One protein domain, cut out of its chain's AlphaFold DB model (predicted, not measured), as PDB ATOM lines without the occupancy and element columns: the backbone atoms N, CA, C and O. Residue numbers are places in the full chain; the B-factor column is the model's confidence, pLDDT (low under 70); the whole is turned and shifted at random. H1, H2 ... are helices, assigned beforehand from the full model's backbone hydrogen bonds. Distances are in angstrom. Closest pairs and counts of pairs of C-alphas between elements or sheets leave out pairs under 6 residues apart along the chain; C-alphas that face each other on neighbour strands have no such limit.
ATOM      1  N   VAL A  36     -26.680  13.866 -61.058       86.38
ATOM      2  CA  VAL A  36     -25.907  15.080 -61.362       86.38
ATOM      3  C   VAL A  36     -25.656  15.897 -60.094       86.38
ATOM      4  O   VAL A  36     -24.558  16.425 -59.896       86.38
ATOM      5  N   VAL A  37     -26.655  15.986 -59.213       85.19
ATOM      6  CA  VAL A  37     -26.549  16.701 -57.932       85.19
ATOM      7  C   VAL A  37     -25.604  15.962 -56.988       85.19
ATOM      8  O   VAL A  37     -24.686  16.577 -56.444       85.19
ATOM      9  N   ILE A  38     -25.756  14.640 -56.874       85.25
ATOM     10  CA  ILE A  38     -24.892  13.796 -56.037       85.25
ATOM     11  C   ILE A  38     -23.436  13.918 -56.475       85.25
ATOM     12  O   ILE A  38     -22.549  14.082 -55.642       85.25
ATOM     13  N   GLU A  39     -23.162  13.860 -57.777       85.12
ATOM     14  CA  GLU A  39     -21.795  13.920 -58.280       85.12
ATOM     15  C   GLU A  39     -21.161  15.307 -58.085       85.12
ATOM     16  O   GLU A  39     -19.975  15.414 -57.759       85.12
ATOM     17  N   ARG A  40     -21.945  16.380 -58.246       85.06
ATOM     18  CA  ARG A  40     -21.502  17.756 -57.985       85.06
ATOM     19  C   ARG A  40     -21.150  17.953 -56.515       85.06
ATOM     20  O   ARG A  40     -20.055  18.423 -56.213       85.06
ATOM     21  N   GLU A  41     -22.058  17.593 -55.618       81.75
ATOM     22  CA  GLU A  41     -21.857  17.786 -54.183       81.75
ATOM     23  C   GLU A  41     -20.783  16.843 -53.631       81.75
ATOM     24  O   GLU A  41     -19.920  17.279 -52.875       81.75
ATOM     25  N   LYS A  42     -20.694  15.601 -54.125       84.81
ATOM     26  CA  LYS A  42     -19.589  14.684 -53.804       84.81
ATOM     27  C   LYS A  42     -18.226  15.271 -54.163       84.81
ATOM     28  O   LYS A  42     -17.292  15.170 -53.370       84.81
ATOM     29  N   ARG A  43     -18.082  15.887 -55.344       84.69
ATOM     30  CA  ARG A  43     -16.821  16.544 -55.740       84.69
ATOM     31  C   ARG A  43     -16.447  17.678 -54.788       84.69
ATOM     32  O   ARG A  43     -15.273  17.801 -54.449       84.69
ATOM     33  N   LYS A  44     -17.426  18.462 -54.332       78.81
ATOM     34  CA  LYS A  44     -17.219  19.541 -53.353       78.81
ATOM     35  C   LYS A  44     -16.851  19.016 -51.960       78.81
ATOM     36  O   LYS A  44     -15.985  19.591 -51.309       78.81
ATOM     37  N   SER A  45     -17.454  17.914 -51.513       79.94
ATOM     38  CA  SER A  45     -17.084  17.274 -50.243       79.94
ATOM     39  C   SER A  45     -15.663  16.695 -50.298       79.94
ATOM     40  O   SER A  45     -14.884  16.859 -49.361       79.94
ATOM     41  N   LEU A  46     -15.279  16.068 -51.416       82.12
ATOM     42  CA  LEU A  46     -13.940  15.492 -51.594       82.12
ATOM     43  C   LEU A  46     -12.834  16.542 -51.749       82.12
ATOM     44  O   LEU A  46     -11.701  16.287 -51.345       82.12
ATOM     45  N   SER A  47     -13.143  17.723 -52.292       79.38
ATOM     46  CA  SER A  47     -12.183  18.828 -52.369       79.38
ATOM     47  C   SER A  47     -11.891  19.477 -51.011       79.38
ATOM     48  O   SER A  47     -11.069  20.389 -50.952       79.38
ATOM     49  N   LYS A  48     -12.525  19.002 -49.923       68.19
ATOM     50  CA  LYS A  48     -12.416  19.551 -48.561       68.19
ATOM     51  C   LYS A  48     -12.663  21.060 -48.527       68.19
ATOM     52  O   LYS A  48     -12.068  21.769 -47.716       68.19
ATOM     53  N   SER A  49     -13.519  21.558 -49.423       66.38
ATOM     54  CA  SER A  49     -13.973  22.941 -49.342       66.38
ATOM     55  C   SER A  49     -14.584  23.164 -47.961       66.38
ATOM     56  O   SER A  49     -15.393  22.345 -47.515       66.38
ATOM     57  N   ARG A  50     -14.184  24.247 -47.283       60.84
ATOM     58  CA  ARG A  50     -14.573  24.523 -45.888       60.84
ATOM     59  C   ARG A  50     -16.084  24.442 -45.683       60.84
ATOM     60  O   ARG A  50     -16.520  23.879 -44.682       60.84
ATOM     61  N   TYR A  51     -16.836  24.877 -46.695       60.53
ATOM     62  CA  TYR A  51     -18.291  24.794 -46.791       60.53
ATOM     63  C   TYR A  51     -18.893  23.433 -46.403       60.53
ATOM     64  O   TYR A  51     -19.934  23.389 -45.766       60.53
ATOM     65  N   GLN A  52     -18.230  22.324 -46.747       57.34
ATOM     66  CA  GLN A  52     -18.726  20.962 -46.507       57.34
ATOM     67  C   GLN A  52     -18.133  20.310 -45.248       57.34
ATOM     68  O   GLN A  52     -18.382  19.140 -44.969       57.34
ATOM     69  N   THR A  53     -17.292  21.038 -44.508       56.16
ATOM     70  CA  THR A  53     -16.599  20.520 -43.317       56.16
ATOM     71  C   THR A  53     -17.068  21.167 -42.021       56.16
ATOM     72  O   THR A  53     -17.018  20.514 -40.982       56.16
ATOM     73  N   SER A  54     -17.557  22.409 -42.072       58.88
ATOM     74  CA  SER A  54     -18.101  23.112 -40.912       58.88
ATOM     75  C   SER A  54     -19.621  22.983 -40.885       58.88
ATOM     76  O   SER A  54     -20.316  23.868 -41.378       58.88
ATOM     77  N   ALA A  55     -20.147  21.894 -40.328       67.88
ATOM     78  CA  ALA A  55     -21.549  21.899 -39.929       67.88
ATOM     79  C   ALA A  55     -21.747  22.953 -38.819       67.88
ATOM     80  O   ALA A  55     -20.844  23.139 -37.997       67.88
ATOM     81  N   PRO A  56     -22.901  23.637 -38.757       69.56
ATOM     82  CA  PRO A  56     -23.198  24.594 -37.685       69.56
ATOM     83  C   PRO A  56     -23.354  23.924 -36.306       69.56
ATOM     84  O   PRO A  56     -23.426  24.617 -35.291       69.56
ATOM     85  N   VAL A  57     -23.397  22.589 -36.283       71.44
ATOM     86  CA  VAL A  57     -23.641  21.743 -35.115       71.44
ATOM     87  C   VAL A  57     -22.394  20.936 -34.755       71.44
ATOM     88  O   VAL A  57     -21.737  20.339 -35.617       71.44
ATOM     89  N   ASP A  58     -22.106  20.874 -33.457       73.44
ATOM     90  CA  ASP A  58     -20.992  20.111 -32.905       73.44
ATOM     91  C   ASP A  58     -21.259  18.592 -33.062       73.44
ATOM     92  O   ASP A  58     -22.343  18.088 -32.776       73.44
ATOM     93  N   GLY A  59     -20.285  17.820 -33.567       71.56
ATOM     94  CA  GLY A  59     -20.455  16.371 -33.818       71.56
ATOM     95  C   GLY A  59     -21.090  15.998 -35.172       71.56
ATOM     96  O   GLY A  59     -21.423  14.827 -35.428       71.56
ATOM     97  N   ALA A  60     -21.221  16.976 -36.068       74.75
ATOM     98  CA  ALA A  60     -21.628  16.798 -37.460       74.75
ATOM     99  C   ALA A  60     -20.520  17.198 -38.459       74.75
ATOM    100  O   ALA A  60     -20.805  17.606 -39.579       74.75
ATOM    101  N   GLU A  61     -19.244  17.055 -38.090       73.19
ATOM    102  CA  GLU A  61     -18.121  17.319 -39.000       73.19
ATOM    103  C   GLU A  61     -18.222  16.477 -40.284       73.19
ATOM    104  O   GLU A  61     -18.412  15.259 -40.237       73.19
ATOM    105  N   GLY A  62     -18.097  17.127 -41.444       71.56
ATOM    106  CA  GLY A  62     -18.198  16.457 -42.747       71.56
ATOM    107  C   GLY A  62     -19.613  16.007 -43.136       71.56
ATOM    108  O   GLY A  62     -19.768  15.261 -44.105       71.56
ATOM    109  N   TRP A  63     -20.639  16.428 -42.393       78.00
ATOM    110  CA  TRP A  63     -22.033  16.229 -42.768       78.00
ATOM    111  C   TRP A  63     -22.413  17.169 -43.918       78.00
ATOM    112  O   TRP A  63     -22.159  18.368 -43.853       78.00
ATOM    113  N   ASN A  64     -23.016  16.617 -44.973       81.94
ATOM    114  CA  ASN A  64     -23.468  17.387 -46.129       81.94
ATOM    115  C   ASN A  64     -24.986  17.553 -46.078       81.94
ATOM    116  O   ASN A  64     -25.717  16.622 -46.409       81.94
ATOM    117  N   GLU A  65     -25.446  18.746 -45.719       78.38
ATOM    118  CA  GLU A  65     -26.868  19.086 -45.576       78.38
ATOM    119  C   GLU A  65     -27.678  18.873 -46.869       78.38
ATOM    120  O   GLU A  65     -28.857  18.543 -46.811       78.38
ATOM    121  N   PHE A  66     -27.046  19.001 -48.041       79.25
ATOM    122  CA  PHE A  66     -27.713  18.869 -49.344       79.25
ATOM    123  C   PHE A  66     -27.898  17.424 -49.803       79.25
ATOM    124  O   PHE A  66     -28.715  17.164 -50.684       79.25
ATOM    125  N   LEU A  67     -27.107  16.498 -49.259       80.62
ATOM    126  CA  LEU A  67     -27.203  15.065 -49.554       80.62
ATOM    127  C   LEU A  67     -27.712  14.249 -48.362       80.62
ATOM    128  O   LEU A  67     -27.943  13.050 -48.512       80.62
ATOM    129  N   ALA A  68     -27.862  14.878 -47.196       80.50
ATOM    130  CA  ALA A  68     -28.354  14.236 -45.994       80.50
ATOM    131  C   ALA A  68     -29.780  13.730 -46.202       80.50
ATOM    132  O   ALA A  68     -30.646  14.434 -46.721       80.50
ATOM    133  N   THR A  69     -30.036  12.505 -45.757       81.25
ATOM    134  CA  THR A  69     -31.407  11.986 -45.712       81.25
ATOM    135  C   THR A  69     -32.168  12.567 -44.520       81.25
ATOM    136  O   THR A  69     -31.568  12.890 -43.494       81.25
ATOM    137  N   ASP A  70     -33.502  12.627 -44.601       80.69
ATOM    138  CA  ASP A  70     -34.352  13.138 -43.510       80.69
ATOM    139  C   ASP A  70     -34.047  12.459 -42.162       80.69
ATOM    140  O   ASP A  70     -33.998  13.102 -41.116       80.69
ATOM    141  N   SER A  71     -33.776  11.150 -42.184       75.62
ATOM    142  CA  SER A  71     -33.411  10.388 -40.984       75.62
ATOM    143  C   SER A  71     -32.040  10.774 -40.420       75.62
ATOM    144  O   SER A  71     -31.856  10.761 -39.204       75.62
ATOM    145  N   GLU A  72     -31.075  11.124 -41.272       78.06
ATOM    146  CA  GLU A  72     -29.767  11.614 -40.826       78.06
ATOM    147  C   GLU A  72     -29.882  12.999 -40.191       78.06
ATOM    148  O   GLU A  72     -29.267  13.224 -39.151       78.06
ATOM    149  N   VAL A  73     -30.711  13.885 -40.753       83.31
ATOM    150  CA  VAL A  73     -31.002  15.208 -40.177       83.31
ATOM    151  C   VAL A  73     -31.573  15.060 -38.765       83.31
ATOM    152  O   VAL A  73     -31.041  15.651 -37.828       83.31
ATOM    153  N   SER A  74     -32.605  14.227 -38.580       81.88
ATOM    154  CA  SER A  74     -33.238  14.033 -37.265       81.88
ATOM    155  C   SER A  74     -32.265  13.480 -36.223       81.88
ATOM    156  O   SER A  74     -32.166  14.000 -35.118       81.88
ATOM    157  N   VAL A  75     -31.476  12.467 -36.589       81.88
ATOM    158  CA  VAL A  75     -30.497  11.843 -35.684       81.88
ATOM    159  C   VAL A  75     -29.355  12.796 -35.310       81.88
ATOM    160  O   VAL A  75     -28.713  12.617 -34.270       81.88
ATOM    161  N   LYS A  76     -29.048  13.779 -36.161       78.25
ATOM    162  CA  LYS A  76     -28.055  14.815 -35.863       78.25
ATOM    163  C   LYS A  76     -28.635  15.930 -35.000       78.25
ATOM    164  O   LYS A  76     -27.971  16.304 -34.041       78.25
ATOM    165  N   ALA A  77     -29.868  16.357 -35.260       78.81
ATOM    166  CA  ALA A  77     -30.580  17.307 -34.408       78.81
ATOM    167  C   ALA A  77     -30.761  16.773 -32.975       78.81
ATOM    168  O   ALA A  77     -30.490  17.481 -32.011       78.81
ATOM    169  N   ASP A  78     -31.121  15.496 -32.824       82.06
ATOM    170  CA  ASP A  78     -31.326  14.869 -31.509       82.06
ATOM    171  C   ASP A  78     -30.030  14.705 -30.699       82.06
ATOM    172  O   ASP A  78     -30.066  14.567 -29.474       82.06
ATOM    173  N   ARG A  79     -28.869  14.682 -31.367       77.94
ATOM    174  CA  ARG A  79     -27.567  14.580 -30.693       77.94
ATOM    175  C   ARG A  79     -27.086  15.902 -30.105       77.94
ATOM    176  O   ARG A  79     -26.136  15.877 -29.323       77.94
ATOM    177  N   ASP A  80     -27.731  17.012 -30.441       70.94
ATOM    178  CA  ASP A  80     -27.341  18.343 -29.992       70.94
ATOM    179  C   ASP A  80     -27.901  18.608 -28.581       70.94
ATOM    180  O   ASP A  80     -28.888  19.309 -28.360       70.94
ATOM    181  N   THR A  81     -27.318  17.938 -27.585       68.00
ATOM    182  CA  THR A  81     -27.810  17.980 -26.205       68.00
ATOM    183  C   THR A  81     -27.111  19.078 -25.405       68.00
ATOM    184  O   THR A  81     -25.922  18.965 -25.113       68.00
ATOM    185  N   GLY A  82     -27.860  20.098 -24.972       69.00
ATOM    186  CA  GLY A  82     -27.411  21.049 -23.943       69.00
ATOM    187  C   GLY A  82     -27.030  22.452 -24.422       69.00
ATOM    188  O   GLY A  82     -26.491  23.219 -23.627       69.00
ATOM    189  N   VAL A  83     -27.323  22.809 -25.674       71.69
ATOM    190  CA  VAL A  83     -27.109  24.166 -26.202       71.69
ATOM    191  C   VAL A  83     -28.388  24.997 -26.043       71.69
ATOM    192  O   VAL A  83     -29.493  24.509 -26.291       71.69
ATOM    193  N   SER A  84     -28.258  26.252 -25.604       82.94
ATOM    194  CA  SER A  84     -29.386  27.186 -25.555       82.94
ATOM    195  C   SER A  84     -29.909  27.456 -26.967       82.94
ATOM    196  O   SER A  84     -29.135  27.597 -27.915       82.94
ATOM    197  N   MET A  85     -31.227  27.585 -27.120       81.56
ATOM    198  CA  MET A  85     -31.853  27.835 -28.422       81.56
ATOM    199  C   MET A  85     -31.348  29.133 -29.076       81.56
ATOM    200  O   MET A  85     -31.246  29.206 -30.298       81.56
ATOM    201  N   THR A  86     -30.980  30.132 -28.270       86.00
ATOM    202  CA  THR A  86     -30.372  31.387 -28.740       86.00
ATOM    203  C   THR A  86     -29.006  31.153 -29.382       86.00
ATOM    204  O   THR A  86     -28.739  31.665 -30.467       86.00
ATOM    205  N   ASP A  87     -28.166  30.327 -28.761       84.31
ATOM    206  CA  ASP A  87     -26.803  30.075 -29.232       84.31
ATOM    207  C   ASP A  87     -26.826  29.274 -30.543       84.31
ATOM    208  O   ASP A  87     -26.040  29.533 -31.453       84.31
ATOM    209  N   LEU A  88     -27.773  28.337 -30.686       82.62
ATOM    210  CA  LEU A  88     -27.987  27.599 -31.936       82.62
ATOM    211  C   LEU A  88     -28.396  28.526 -33.085       82.62
ATOM    212  O   LEU A  88     -27.905  28.386 -34.210       82.62
ATOM    213  N   GLN A  89     -29.273  29.493 -32.811       87.19
ATOM    214  CA  GLN A  89     -29.683  30.484 -33.803       87.19
ATOM    215  C   GLN A  89     -28.505  31.365 -34.223       87.19
ATOM    216  O   GLN A  89     -28.283  31.551 -35.419       87.19
ATOM    217  N   GLU A  90     -27.715  31.858 -33.268       87.75
ATOM    218  CA  GLU A  90     -26.549  32.698 -33.554       87.75
ATOM    219  C   GLU A  90     -25.488  31.950 -34.376       87.75
ATOM    220  O   GLU A  90     -25.009  32.472 -35.391       87.75
ATOM    221  N   LYS A  91     -25.179  30.698 -34.008       83.62
ATOM    222  CA  LYS A  91     -24.274  29.822 -34.771       83.62
ATOM    223  C   LYS A  91     -24.774  29.621 -36.203       83.62
ATOM    224  O   LYS A  91     -24.001  29.762 -37.151       83.62
ATOM    225  N   THR A  92     -26.071  29.367 -36.372       85.00
ATOM    226  CA  THR A  92     -26.686  29.161 -37.693       85.00
ATOM    227  C   THR A  92     -26.634  30.424 -38.550       85.00
ATOM    228  O   THR A  92     -26.260  30.363 -39.720       85.00
ATOM    229  N   VAL A  93     -26.963  31.587 -37.984       87.50
ATOM    230  CA  VAL A  93     -26.909  32.874 -38.697       87.50
ATOM    231  C   VAL A  93     -25.473  33.196 -39.111       87.50
ATOM    232  O   VAL A  93     -25.227  33.552 -40.264       87.50
ATOM    233  N   THR A  94     -24.512  32.999 -38.209       85.12
ATOM    234  CA  THR A  94     -23.083  33.186 -38.495       85.12
ATOM    235  C   THR A  94     -22.615  32.270 -39.623       85.12
ATOM    236  O   THR A  94     -21.931  32.723 -40.543       85.12
ATOM    237  N   HIS A  95     -23.038  31.005 -39.595       81.06
ATOM    238  CA  HIS A  95     -22.768  30.043 -40.656       81.06
ATOM    239  C   HIS A  95     -23.374  30.502 -41.996       81.06
ATOM    240  O   HIS A  95     -22.667  30.611 -42.988       81.06
ATOM    241  N   MET A  96     -24.644  30.907 -42.038       81.69
ATOM    242  CA  MET A  96     -25.285  31.400 -43.269       81.69
ATOM    243  C   MET A  96     -24.580  32.630 -43.866       81.69
ATOM    244  O   MET A  96     -24.495  32.783 -45.090       81.69
ATOM    245  N   HIS A  97     -24.058  33.518 -43.016       83.44
ATOM    246  CA  HIS A  97     -23.304  34.687 -43.461       83.44
ATOM    247  C   HIS A  97     -21.926  34.337 -44.031       83.44
ATOM    248  O   HIS A  97     -21.537  34.934 -45.039       83.44
ATOM    249  N   SER A  98     -21.206  33.376 -43.440       75.88
ATOM    250  CA  SER A  98     -19.892  32.955 -43.944       75.88
ATOM    251  C   SER A  98     -20.004  32.284 -45.315       75.88
ATOM    252  O   SER A  98     -19.241  32.608 -46.224       75.88
ATOM    253  N   VAL A  99     -21.032  31.456 -45.507       71.00
ATOM    254  CA  VAL A  99     -21.348  30.794 -46.780       71.00
ATOM    255  C   VAL A  99     -21.560  31.808 -47.904       71.00
ATOM    256  O   VAL A  99     -20.928  31.735 -48.958       71.00
ATOM    257  N   ARG A 100     -22.415  32.812 -47.668       70.56
ATOM    258  CA  ARG A 100     -22.760  33.815 -48.685       70.56
ATOM    259  C   ARG A 100     -21.562  34.673 -49.105       70.56
ATOM    260  O   ARG A 100     -21.511  35.118 -50.254       70.56
ATOM    261  N   GLN A 101     -20.622  34.939 -48.197       63.47
ATOM    262  CA  GLN A 101     -19.413  35.696 -48.529       63.47
ATOM    263  C   GLN A 101     -18.458  34.905 -49.430       63.47
ATOM    264  O   GLN A 101     -17.926  35.487 -50.376       63.47
ATOM    265  N   GLU A 102     -18.271  33.602 -49.195       59.94
ATOM    266  CA  GLU A 102     -17.386  32.774 -50.027       59.94
ATOM    267  C   GLU A 102     -17.929  32.630 -51.463       59.94
ATOM    268  O   GLU A 102     -17.184  32.832 -52.425       59.94
ATOM    269  N   ASP A 103     -19.236  32.408 -51.638       57.62
ATOM    270  CA  ASP A 103     -19.856  32.308 -52.970       57.62
ATOM    271  C   ASP A 103     -19.767  33.625 -53.769       57.62
ATOM    272  O   ASP A 103     -19.563  33.626 -54.991       57.62
ATOM    273  N   GLY A 104     -19.878  34.767 -53.080       55.44
ATOM    274  CA  GLY A 104     -19.715  36.094 -53.674       55.44
ATOM    275  C   GLY A 104     -18.281  36.379 -54.132       55.44
ATOM    276  O   GLY A 104     -18.073  36.946 -55.208       55.44
ATOM    277  N   GLU A 105     -17.277  35.946 -53.364       51.62
ATOM    278  CA  GLU A 105     -15.861  36.137 -53.702       51.62
ATOM    279  C   GLU A 105     -15.407  35.242 -54.871       51.62
ATOM    280  O   GLU A 105     -14.631  35.678 -55.728       51.62
ATOM    281  N   VAL A 106     -15.912  34.005 -54.951       53.72
ATOM    282  CA  VAL A 106     -15.634  33.077 -56.064       53.72
ATOM    283  C   VAL A 106     -16.277  33.584 -57.362       53.72
ATOM    284  O   VAL A 106     -15.652  33.539 -58.427       53.72
ATOM    285  N   SER A 107     -17.480  34.159 -57.275       48.91
ATOM    286  CA  SER A 107     -18.137  34.830 -58.402       48.91
ATOM    287  C   SER A 107     -17.340  36.056 -58.884       48.91
ATOM    288  O   SER A 107     -17.059  36.186 -60.082       48.91
ATOM    289  N   ALA A 108     -16.843  36.890 -57.961       51.25
ATOM    290  CA  ALA A 108     -16.005  38.049 -58.281       51.25
ATOM    291  C   ALA A 108     -14.661  37.661 -58.936       51.25
ATOM    292  O   ALA A 108     -14.272  38.256 -59.942       51.25
ATOM    293  N   LYS A 109     -13.979  36.613 -58.453       49.06
ATOM    294  CA  LYS A 109     -12.708  36.130 -59.031       49.06
ATOM    295  C   LYS A 109     -12.893  35.466 -60.407       49.06
ATOM    296  O   LYS A 109     -12.042  35.632 -61.280       49.06
ATOM    297  N   SER A 110     -14.024  34.797 -60.652       51.38
ATOM    298  CA  SER A 110     -14.341  34.198 -61.964       51.38
ATOM    299  C   SER A 110     -14.597  35.233 -63.074       51.38
ATOM    300  O   SER A 110     -14.350  34.960 -64.252       51.38
ATOM    301  N   SER A 111     -15.052  36.437 -62.708       52.50
ATOM    302  CA  SER A 111     -15.316  37.532 -63.652       52.50
ATOM    303  C   SER A 111     -14.078  38.381 -63.973       52.50
ATOM    304  O   SER A 111     -14.006  38.969 -65.054       52.50
TER     305      SER A 111
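AT A GLANCE: This is residues 36 to 111 of the 119 residues of an uncharacterized protein of Armillaria ostoyae (UniProt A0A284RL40). One long straight helix, H3, makes the longest axis of the domain, and to one side of it lie two shorter helices, H1 and H2, with the looping stretch of residues 47 to 69 winding between them. H1 is set crosswise to H3, no helix touches another, and the far end of H3, residues 104 to 111, sticks out free of the rest. The printed part has 76 residues with three named helices, in the order H1, H2, H3, and no named strand; its class is all helix, with 46 of the residues in helices. It is only just loose, close to compact, with a radius of gyration of the C-alphas of 14.0 A, and its elongated outline spans 44 by 26 by 17 A.

IN THESE COORDINATES: H1 holds residues 36 to 46, 15.5 A from first to last C-alpha, and begins with C-alpha 36 at (-25.907, 15.080, -61.362). Residues 47 to 69 follow with no named element. H2 holds residues 70 to 77, 10.7 A long, with C-alpha 70 at (-34.352, 13.138, -43.510). H3 holds residues 85 to 111, 40.1 A long, from C-alpha 85 at (-31.853, 27.835, -28.422) to C-alpha 111 at (-15.316, 37.532, -63.652).

HOW THE PARTS SIT: H1 and H2 are apart, with no C-alpha of the one within 8 A of the other. By the same test H2 and H3 are apart, and H1 and H3 are apart. The centre of H1 is at (-20.650, 16.234, -55.501), that of H2 at (-31.363, 13.543, -38.590) and that of H3 at (-21.997, 32.801, -45.127). The C-alphas of residues 47 to 69 lie 4 to 14 A from the mean of the C-alphas at (-23.021, 23.080, -43.805). Residues 104 to 111 of H3 stand free, with no C-alpha 8 or more residues away along the chain within 10 A. In H1, H2 and H3 every backbone O i to N i+4 pair is within hydrogen-bond range.

THE WHOLE: The two C-alphas farthest apart are those of Gly 82 and Ser 111, 44.7 A. Without residues 104 to 111 the body has 68 residues and spans 37 by 29 by 15 A. The printed part has no cut. The link from H1 to H2, 23 residues, is long, and the link from H2 to H3, 7 residues, is short but not tight. The mean pLDDT of the printed part is 74.1, and this model's confidence is under 70 at residues 48 to 56, 81 to 82 and 101 to 111.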